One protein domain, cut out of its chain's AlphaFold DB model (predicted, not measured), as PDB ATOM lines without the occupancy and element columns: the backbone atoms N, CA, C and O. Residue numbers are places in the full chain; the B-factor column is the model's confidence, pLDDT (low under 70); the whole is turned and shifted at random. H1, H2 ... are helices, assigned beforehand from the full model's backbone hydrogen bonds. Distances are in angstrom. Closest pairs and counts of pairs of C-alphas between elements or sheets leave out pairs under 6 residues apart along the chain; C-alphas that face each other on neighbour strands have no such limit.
ATOM      1  N   GLU A   2     -18.703  63.339 123.818       87.69
ATOM      2  CA  GLU A   2     -18.099  63.100 122.497       87.69
ATOM      3  C   GLU A   2     -16.932  62.102 122.520       87.69
ATOM      4  O   GLU A   2     -16.931  61.162 121.734       87.69
ATOM      5  N   THR A   3     -16.021  62.188 123.495       91.12
ATOM      6  CA  THR A   3     -14.915  61.219 123.657       91.12
ATOM      7  C   THR A   3     -15.413  59.779 123.860       91.12
ATOM      8  O   THR A   3     -14.836  58.830 123.338       91.12
ATOM      9  N   LEU A   4     -16.517  59.603 124.595       93.19
ATOM     10  CA  LEU A   4     -17.151  58.298 124.836       93.19
ATOM     11  C   LEU A   4     -17.758  57.725 123.547       93.19
ATOM     12  O   LEU A   4     -17.606  56.536 123.271       93.19
ATOM     13  N   ILE A   5     -18.391  58.580 122.738       93.75
ATOM     14  CA  ILE A   5     -18.876  58.221 121.398       93.75
ATOM     15  C   ILE A   5     -17.690  57.836 120.506       93.75
ATOM     16  O   ILE A   5     -17.743  56.814 119.825       93.75
ATOM     17  N   GLY A   6     -16.596  58.596 120.564       93.81
ATOM     18  CA  GLY A   6     -15.375  58.320 119.817       93.81
ATOM     19  C   GLY A   6     -14.772  56.951 120.143       93.81
ATOM     20  O   GLY A   6     -14.517  56.165 119.231       93.81
ATOM     21  N   PHE A   7     -14.648  56.598 121.428       94.75
ATOM     22  CA  PHE A   7     -14.232  55.249 121.829       94.75
ATOM     23  C   PHE A   7     -15.194  54.167 121.323       94.75
ATOM     24  O   PHE A   7     -14.739  53.126 120.852       94.75
ATOM     25  N   GLY A   8     -16.507  54.417 121.352       95.69
ATOM     26  CA  GLY A   8     -17.505  53.506 120.786       95.69
ATOM     27  C   GLY A   8     -17.295  53.248 119.289       95.69
ATOM     28  O   GLY A   8     -17.323  52.099 118.850       95.69
ATOM     29  N   LEU A   9     -17.013  54.296 118.513       95.19
ATOM     30  CA  LEU A   9     -16.742  54.194 117.076       95.19
ATOM     31  C   LEU A   9     -15.427  53.458 116.769       95.19
ATOM     32  O   LEU A   9     -15.371  52.668 115.822       95.19
ATOM     33  N   ILE A  10     -14.389  53.659 117.588       94.94
ATOM     34  CA  ILE A  10     -13.119  52.925 117.476       94.94
ATOM     35  C   ILE A  10     -13.328  51.438 117.794       94.94
ATOM     36  O   ILE A  10     -12.836  50.580 117.063       94.94
ATOM     37  N   ILE A  11     -14.089  51.105 118.841       95.81
ATOM     38  CA  ILE A  11     -14.410  49.710 119.185       95.81
ATOM     39  C   ILE A  11     -15.215  49.050 118.061       95.81
ATOM     40  O   ILE A  11     -14.900  47.928 117.665       95.81
ATOM     41  N   PHE A  12     -16.212  49.747 117.505       93.31
ATOM     42  CA  PHE A  12     -16.977  49.261 116.356       93.31
ATOM     43  C   PHE A  12     -16.069  48.939 115.159       93.31
ATOM     44  O   PHE A  12     -16.216  47.879 114.543       93.31
ATOM     45  N   PHE A  13     -15.089  49.799 114.862       94.19
ATOM     46  CA  PHE A  13     -14.087  49.518 113.834       94.19
ATOM     47  C   PHE A  13     -13.252  48.273 114.166       94.19
ATOM     48  O   PHE A  13     -13.107  47.389 113.322       94.19
ATOM     49  N   LEU A  14     -12.735  48.170 115.395       93.50
ATOM     50  CA  LEU A  14     -11.881  47.053 115.810       93.50
ATOM     51  C   LEU A  14     -12.591  45.704 115.682       93.50
ATOM     52  O   LEU A  14     -12.002  44.759 115.163       93.50
ATOM     53  N   VAL A  15     -13.857  45.610 116.098       93.56
ATOM     54  CA  VAL A  15     -14.647  44.375 115.959       93.56
ATOM     55  C   VAL A  15     -14.738  43.952 114.493       93.56
ATOM     56  O   VAL A  15     -14.473  42.795 114.164       93.56
ATOM     57  N   ASN A  16     -15.041  44.891 113.597       90.12
ATOM     58  CA  ASN A  16     -15.110  44.629 112.161       90.12
ATOM     59  C   ASN A  16     -13.763  44.208 111.570       90.12
ATOM     60  O   ASN A  16     -13.691  43.276 110.767       90.12
ATOM     61  N   PHE A  17     -12.687  44.851 112.009       87.88
ATOM     62  CA  PHE A  17     -11.336  44.512 111.595       87.88
ATOM     63  C   PHE A  17     -10.939  43.092 112.025       87.88
ATOM     64  O   PHE A  17     -10.387  42.335 111.226       87.88
ATOM     65  N   PHE A  18     -11.286  42.678 113.248       90.25
ATOM     66  CA  PHE A  18     -11.054  41.307 113.714       90.25
ATOM     67  C   PHE A  18     -11.841  40.270 112.911       90.25
ATOM     68  O   PHE A  18     -11.291  39.221 112.571       90.25
ATOM     69  N   VAL A  19     -13.102  40.555 112.573       87.81
ATOM     70  CA  VAL A  19     -13.908  39.673 111.714       87.81
ATOM     71  C   VAL A  19     -13.245  39.506 110.344       87.81
ATOM     72  O   VAL A  19     -13.093  38.375 109.880       87.81
ATOM     73  N   MET A  20     -12.777  40.603 109.742       85.00
ATOM     74  CA  MET A  20     -12.057  40.574 108.467       85.00
ATOM     75  C   MET A  20     -10.766  39.745 108.557       85.00
ATOM     76  O   MET A  20     -10.526  38.889 107.707       85.00
ATOM     77  N   ILE A  21      -9.947  39.937 109.600       84.50
ATOM     78  CA  ILE A  21      -8.723  39.143 109.800       84.50
ATOM     79  C   ILE A  21      -9.045  37.655 109.955       84.50
ATOM     80  O   ILE A  21      -8.357  36.824 109.366       84.50
ATOM     81  N   ASN A  22     -10.086  37.303 110.711       86.62
ATOM     82  CA  ASN A  22     -10.491  35.907 110.869       86.62
ATOM     83  C   ASN A  22     -10.925  35.278 109.542       86.62
ATOM     84  O   ASN A  22     -10.579  34.127 109.270       86.62
ATOM     85  N   GLN A  23     -11.649  36.024 108.706       83.00
ATOM     86  CA  GLN A  23     -12.013  35.572 107.363       83.00
ATOM     87  C   GLN A  23     -10.769  35.345 106.503       83.00
ATOM     88  O   GLN A  23     -10.608  34.252 105.964       83.00
ATOM     89  N   ILE A  24      -9.848  36.313 106.468       82.19
ATOM     90  CA  ILE A  24      -8.571  36.192 105.753       82.19
ATOM     91  C   ILE A  24      -7.795  34.962 106.243       82.19
ATOM     92  O   ILE A  24      -7.331  34.156 105.443       82.19
ATOM     93  N   TYR A  25      -7.683  34.769 107.558       83.50
ATOM     94  CA  TYR A  25      -6.956  33.640 108.135       83.50
ATOM     95  C   TYR A  25      -7.561  32.289 107.735       83.50
ATOM     96  O   TYR A  25      -6.833  31.368 107.348       83.50
ATOM     97  N   LYS A  26      -8.894  32.173 107.784       83.19
ATOM     98  CA  LYS A  26      -9.608  30.974 107.338       83.19
ATOM     99  C   LYS A  26      -9.345  30.701 105.857       83.19
ATOM    100  O   LYS A  26      -9.020  29.577 105.484       83.19
ATOM    101  N   GLU A  27      -9.405  31.738 105.035       79.38
ATOM    102  CA  GLU A  27      -9.258  31.614 103.591       79.38
ATOM    103  C   GLU A  27      -7.816  31.269 103.172       79.38
ATOM    104  O   GLU A  27      -7.609  30.504 102.231       79.38
ATOM    105  N   ILE A  28      -6.802  31.737 103.906       81.00
ATOM    106  CA  ILE A  28      -5.399  31.321 103.724       81.00
ATOM    107  C   ILE A  28      -5.228  29.842 104.054       81.00
ATOM    108  O   ILE A  28      -4.575  29.115 103.302       81.00
ATOM    109  N   LYS A  29      -5.807  29.398 105.176       78.75
ATOM    110  CA  LYS A  29      -5.713  28.009 105.629       78.75
ATOM    111  C   LYS A  29      -6.370  27.049 104.636       78.75
ATOM    112  O   LYS A  29      -5.823  25.978 104.387       78.75
ATOM    113  N   GLU A  30      -7.506  27.437 104.063       80.75
ATOM    114  CA  GLU A  30      -8.273  26.608 103.127       80.75
ATOM    115  C   GLU A  30      -7.725  26.669 101.690       80.75
ATOM    116  O   GLU A  30      -7.648  25.638 101.028       80.75
ATOM    117  N   ASN A  31      -7.271  27.837 101.215       76.81
ATOM    118  CA  ASN A  31      -6.908  28.045  99.805       76.81
ATOM    119  C   ASN A  31      -5.404  28.247  99.531       76.81
ATOM    120  O   ASN A  31      -5.035  28.519  98.388       76.81
ATOM    121  N   LYS A  32      -4.520  28.153 100.542       69.75
ATOM    122  CA  LYS A  32      -3.058  28.393 100.434       69.75
ATOM    123  C   LYS A  32      -2.680  29.713  99.731       69.75
ATOM    124  O   LYS A  32      -1.615  29.828  99.123       69.75
ATOM    125  N   LYS A  33      -3.549  30.722  99.783       68.06
ATOM    126  CA  LYS A  33      -3.290  32.044  99.195       68.06
ATOM    127  C   LYS A  33      -2.373  32.860 100.121       68.06
ATOM    128  O   LYS A  33      -2.346  32.658 101.329       68.06
ATOM    129  N   SER A  34      -1.600  33.786  99.549       75.62
ATOM    130  CA  SER A  34      -0.678  34.642 100.313       75.62
ATOM    131  C   SER A  34      -1.433  35.634 101.210       75.62
ATOM    132  O   SER A  34      -2.316  36.345 100.723       75.62
ATOM    133  N   PHE A  35      -1.041  35.725 102.489       69.31
ATOM    134  CA  PHE A  35      -1.638  36.620 103.495       69.31
ATOM    135  C   PHE A  35      -1.652  38.081 103.044       69.31
ATOM    136  O   PHE A  35      -2.698  38.723 103.040       69.31
ATOM    137  N   PHE A  36      -0.504  38.583 102.581       71.75
ATOM    138  CA  PHE A  36      -0.373  39.962 102.106       71.75
ATOM    139  C   PHE A  36      -1.276  40.254 100.913       71.75
ATOM    140  O   PHE A  36      -1.825  41.347 100.802       71.75
ATOM    141  N   ARG A  37      -1.462  39.263 100.033       75.44
ATOM    142  CA  ARG A  37      -2.342  39.421  98.881       75.44
ATOM    143  C   ARG A  37      -3.793  39.556  99.336       75.44
ATOM    144  O   ARG A  37      -4.457  40.474  98.883       75.44
ATOM    145  N   MET A  38      -4.259  38.705 100.250       75.12
ATOM    146  CA  MET A  38      -5.629  38.773 100.779       75.12
ATOM    147  C   MET A  38      -5.906  40.026 101.599       75.12
ATOM    148  O   MET A  38      -6.975  40.606 101.463       75.12
ATOM    149  N   LEU A  39      -4.944  40.468 102.406       75.31
ATOM    150  CA  LEU A  39      -5.111  41.650 103.247       75.31
ATOM    151  C   LEU A  39      -5.345  42.929 102.434       75.31
ATOM    152  O   LEU A  39      -5.996  43.842 102.923       75.31
ATOM    153  N   ILE A  40      -4.854  42.981 101.195       72.38
ATOM    154  CA  ILE A  40      -5.124  44.082 100.265       72.38
ATOM    155  C   ILE A  40      -6.384  43.794  99.442       72.38
ATOM    156  O   ILE A  40      -7.223  44.674  99.285       72.38
ATOM    157  N   PHE A  41      -6.535  42.569  98.925       74.12
ATOM    158  CA  PHE A  41      -7.625  42.233  98.003       74.12
ATOM    159  C   PHE A  41      -9.003  42.274  98.661       74.12
ATOM    160  O   PHE A  41      -9.922  42.823  98.073       74.12
ATOM    161  N   VAL A  42      -9.138  41.742  99.878       73.50
ATOM    162  CA  VAL A  42     -10.419  41.663 100.595       73.50
ATOM    163  C   VAL A  42     -11.009  43.053 100.849       73.50
ATOM    164  O   VAL A  42     -12.148  43.282 100.448       73.50
ATOM    165  N   PRO A  43     -10.277  44.025 101.429       69.75
ATOM    166  CA  PRO A  43     -10.809  45.375 101.562       69.75
ATOM    167  C   PRO A  43     -11.056  46.054 100.212       69.75
ATOM    168  O   PRO A  43     -12.022  46.799 100.105       69.75
ATOM    169  N   LEU A  44     -10.245  45.795  99.178       71.25
ATOM    170  CA  LEU A  44     -10.451  46.378  97.846       71.25
ATOM    171  C   LEU A  44     -11.734  45.853  97.179       71.25
ATOM    172  O   LEU A  44     -12.499  46.621  96.604       71.25
ATOM    173  N   GLU A  45     -11.982  44.552  97.285       71.50
ATOM    174  CA  GLU A  45     -13.167  43.871  96.763       71.50
ATOM    175  C   GLU A  45     -14.419  44.249  97.565       71.50
ATOM    176  O   GLU A  45     -15.477  44.489  96.986       71.50
ATOM    177  N   LEU A  46     -14.293  44.408  98.886       70.38
ATOM    178  CA  LEU A  46     -15.370  44.915  99.735       70.38
ATOM    179  C   LEU A  46     -15.665  46.405  99.477       70.38
ATOM    180  O   LEU A  46     -16.829  46.791  99.539       70.38
ATOM    181  N   LEU A  47     -14.653  47.230  99.172       66.94
ATOM    182  CA  LEU A  47     -14.809  48.654  98.831       66.94
ATOM    183  C   LEU A  47     -15.447  48.867  97.455       66.94
ATOM    184  O   LEU A  47     -16.290  49.747  97.306       66.94
ATOM    185  N   LEU A  48     -15.013  48.102  96.450       68.00
ATOM    186  CA  LEU A  48     -15.438  48.267  95.056       68.00
ATOM    187  C   LEU A  48     -16.649  47.396  94.685       68.00
ATOM    188  O   LEU A  48     -17.263  47.616  93.643       68.00
ATOM    189  N   GLY A  49     -16.984  46.409  95.514       65.88
ATOM    190  CA  GLY A  49     -18.144  45.541  95.347       65.88
ATOM    191  C   GLY A  49     -19.421  46.089  95.993       65.88
ATOM    192  O   GLY A  49     -19.523  47.247  96.393       65.88
ATOM    193  N   THR A  50     -20.417  45.217  96.153       63.12
ATOM    194  CA  THR A  50     -21.760  45.530  96.685       63.12
ATOM    195  C   THR A  50     -21.756  46.086  98.114       63.12
ATOM    196  O   THR A  50     -22.731  46.698  98.545       63.12
ATOM    197  N   TYR A  51     -20.663  45.884  98.851       66.19
ATOM    198  CA  TYR A  51     -20.502  46.275 100.250       66.19
ATOM    199  C   TYR A  51     -19.718  47.586 100.432       66.19
ATOM    200  O   TYR A  51     -19.405  47.949 101.566       66.19
ATOM    201  N   GLY A  52     -19.442  48.337  99.358       72.88
ATOM    202  CA  GLY A  52     -18.617  49.549  99.424       72.88
ATOM    203  C   GLY A  52     -19.115  50.592 100.427       72.88
ATOM    204  O   GLY A  52     -18.327  51.169 101.175       72.88
ATOM    205  N   PHE A  53     -20.437  50.763 100.531       75.44
ATOM    206  CA  PHE A  53     -21.053  51.653 101.522       75.44
ATOM    207  C   PHE A  53     -20.813  51.186 102.966       75.44
ATOM    208  O   PHE A  53     -20.534  52.000 103.844       75.44
ATOM    209  N   TYR A  54     -20.856  49.875 103.212       81.19
ATOM    210  CA  TYR A  54     -20.561  49.301 104.523       81.19
ATOM    211  C   TYR A  54     -19.106  49.551 104.925       81.19
ATOM    212  O   TYR A  54     -18.839  50.011 106.033       81.19
ATOM    213  N   VAL A  55     -18.161  49.312 104.012       81.62
ATOM    214  CA  VAL A  55     -16.745  49.569 104.296       81.62
ATOM    215  C   VAL A  55     -16.490  51.054 104.515       81.62
ATOM    216  O   VAL A  55     -15.743  51.410 105.421       81.62
ATOM    217  N   ALA A  56     -17.142  51.931 103.749       84.88
ATOM    218  CA  ALA A  56     -17.052  53.371 103.957       84.88
ATOM    219  C   ALA A  56     -17.549  53.784 105.354       84.88
ATOM    220  O   ALA A  56     -16.897  54.601 106.001       84.88
ATOM    221  N   ILE A  57     -18.637  53.186 105.859       88.38
ATOM    222  CA  ILE A  57     -19.116  53.412 107.234       88.38
ATOM    223  C   ILE A  57     -18.084  52.937 108.261       88.38
ATOM    224  O   ILE A  57     -17.783  53.668 109.201       88.38
ATOM    225  N   VAL A  58     -17.521  51.739 108.083       89.44
ATOM    226  CA  VAL A  58     -16.520  51.172 109.005       89.44
ATOM    227  C   VAL A  58     -15.234  52.009 109.008       89.44
ATOM    228  O   VAL A  58     -14.702  52.333 110.064       89.44
ATOM    229  N   MET A  59     -14.739  52.434 107.848       89.44
ATOM    230  CA  MET A  59     -13.560  53.306 107.769       89.44
ATOM    231  C   MET A  59     -13.858  54.712 108.304       89.44
ATOM    232  O   MET A  59     -13.042  55.298 109.016       89.44
ATOM    233  N   GLY A  60     -15.047  55.242 108.011       91.06
ATOM    234  CA  GLY A  60     -15.515  56.526 108.521       91.06
ATOM    235  C   GLY A  60     -15.646  56.539 110.042       91.06
ATOM    236  O   GLY A  60     -15.264  57.523 110.671       91.06
ATOM    237  N   SER A  61     -16.094  55.438 110.654       93.44
ATOM    238  CA  SER A  61     -16.182  55.333 112.113       93.44
ATOM    239  C   SER A  61     -14.807  55.408 112.772       93.44
ATOM    240  O   SER A  61     -14.680  56.030 113.819       93.44
ATOM    241  N   LEU A  62     -13.761  54.842 112.159       94.25
ATOM    242  CA  LEU A  62     -12.397  54.987 112.671       94.25
ATOM    243  C   LEU A  62     -11.938  56.447 112.623       94.25
ATOM    244  O   LEU A  62     -11.454  56.966 113.626       94.25
ATOM    245  N   ILE A  63     -12.106  57.112 111.476       93.50
ATOM    246  CA  ILE A  63     -11.660  58.499 111.282       93.50
ATOM    247  C   ILE A  63     -12.393  59.434 112.249       93.50
ATOM    248  O   ILE A  63     -11.756  60.182 112.988       93.50
ATOM    249  N   ILE A  64     -13.724  59.351 112.295       94.38
ATOM    250  CA  ILE A  64     -14.552  60.161 113.197       94.38
ATOM    251  C   ILE A  64     -14.243  59.812 114.656       94.38
ATOM    252  O   ILE A  64     -14.122  60.706 115.488       94.38
ATOM    253  N   GLY A  65     -14.054  58.529 114.971       92.88
ATOM    254  CA  GLY A  65     -13.691  58.071 116.306       92.88
ATOM    255  C   GLY A  65     -12.373  58.668 116.798       92.88
ATOM    256  O   GLY A  65     -12.318  59.181 117.912       92.88
ATOM    257  N   ILE A  66     -11.333  58.673 115.959       94.06
ATOM    258  CA  ILE A  66     -10.038  59.296 116.271       94.06
ATOM    259  C   ILE A  66     -10.199  60.802 116.494       94.06
ATOM    260  O   ILE A  66      -9.675  61.329 117.475       94.06
ATOM    261  N   ILE A  67     -10.941  61.491 115.625       94.94
ATOM    262  CA  ILE A  67     -11.181  62.935 115.758       94.94
ATOM    263  C   ILE A  67     -11.862  63.243 117.099       94.94
ATOM    264  O   ILE A  67     -11.383  64.089 117.844       94.94
ATOM    265  N   LEU A  68     -12.920  62.511 117.450       93.00
ATOM    266  CA  LEU A  68     -13.678  62.742 118.684       93.00
ATOM    267  C   LEU A  68     -12.916  62.373 119.966       93.00
ATOM    268  O   LEU A  68     -13.242  62.888 121.034       93.00
ATOM    269  N   VAL A  69     -11.943  61.459 119.897       92.88
ATOM    270  CA  VAL A  69     -11.133  61.079 121.068       92.88
ATOM    271  C   VAL A  69      -9.946  62.016 121.272       92.88
ATOM    272  O   VAL A  69      -9.627  62.334 122.414       92.88
ATOM    273  N   PHE A  70      -9.277  62.430 120.193       92.38
ATOM    274  CA  PHE A  70      -7.968  63.084 120.277       92.38
ATOM    275  C   PHE A  70      -7.952  64.550 119.829       92.38
ATOM    276  O   PHE A  70      -6.982  65.246 120.117       92.38
ATOM    277  N   TYR A  71      -8.984  65.019 119.124       87.00
ATOM    278  CA  TYR A  71      -9.011  66.342 118.483       87.00
ATOM    279  C   TYR A  71     -10.270  67.159 118.808       87.00
ATOM    280  O   TYR A  71     -10.573  68.115 118.094       87.00
ATOM    281  N   ASN A  72     -10.997  66.786 119.861       69.06
ATOM    282  CA  ASN A  72     -12.263  67.389 120.263       69.06
ATOM    283  C   ASN A  72     -12.237  67.832 121.727       69.06
ATOM    284  O   ASN A  72     -11.707  67.060 122.558       69.06
TER     285      ASN A  72
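AT A GLANCE: This is residues 2 to 72 of the 72 residues of an uncharacterized protein of Kurthia sibirica (UniProt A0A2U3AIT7). One long helix, H1, forms the long side of a triangle, and the shorter H2 and H3 fold back from its far end as a V whose two arms make the other sides. H2 packs on H1 with its first half, the corner of the V at residues 49 to 51 lies away from H1, and H3 returns to the beginning of H1. The printed part has 71 residues with three named helices in the order H1, H2, H3 and no named strand; its class is all helix. It is loose, with a radius of gyration of the C-alphas of 14.1 A, and its outline is a rod of 44 by 21 by 15 A.

HOW THE PARTS SIT: H1, residues 2 to 31, touches H2, residues 35 to 48, with its residues 21 to 28 alone; the closest C-alphas, those of Ile 24 and Met 38, are 6.3 A apart. These two run opposite ways at a steep tilt of 60 degrees. H3, residues 52 to 70, touches residues 2 to 16 of H1 alone, with the closest C-alphas, those of Gly 6 and Gly 65, 3.9 A apart. H1 and H3 run opposite ways at a steep tilt of 44 degrees. H2 and H3 touch through residues 43 to 47 and 52 to 56 alone, about perpendicular at 76 degrees; their closest C-alphas, those of Leu 46 and Gly 52, are 5.7 A apart. The helix packing is mostly crossed, with 0 of the 3 touching pairs at a shallow tilt. In H1 and H3 every O i to N i+4 pair is within hydrogen-bond range; in H2 9 of 10 are.

IN THESE COORDINATES: H1 begins at C-alpha 2 (-18.099, 63.100, 122.497) and is 43.2 A long. H2 is 19.9 A long and ends at C-alpha 48 (-15.438, 48.267, 95.056). H3 is 27.0 A long and ends at C-alpha 70 (-7.968, 63.084, 120.277).

THE WHOLE: The C-alphas farthest apart, those of Lys 32 and Asn 72, are 44.7 A apart, while those of Glu 2 and Asn 72 are 7.6 A apart. The printed part has no cut, and the links H1 to H2 and H2 to H3 are tight. The mean pLDDT of the printed part is 83.2; residues 32 to 33, 35, 43, 47 to 51 and 72 are under 70.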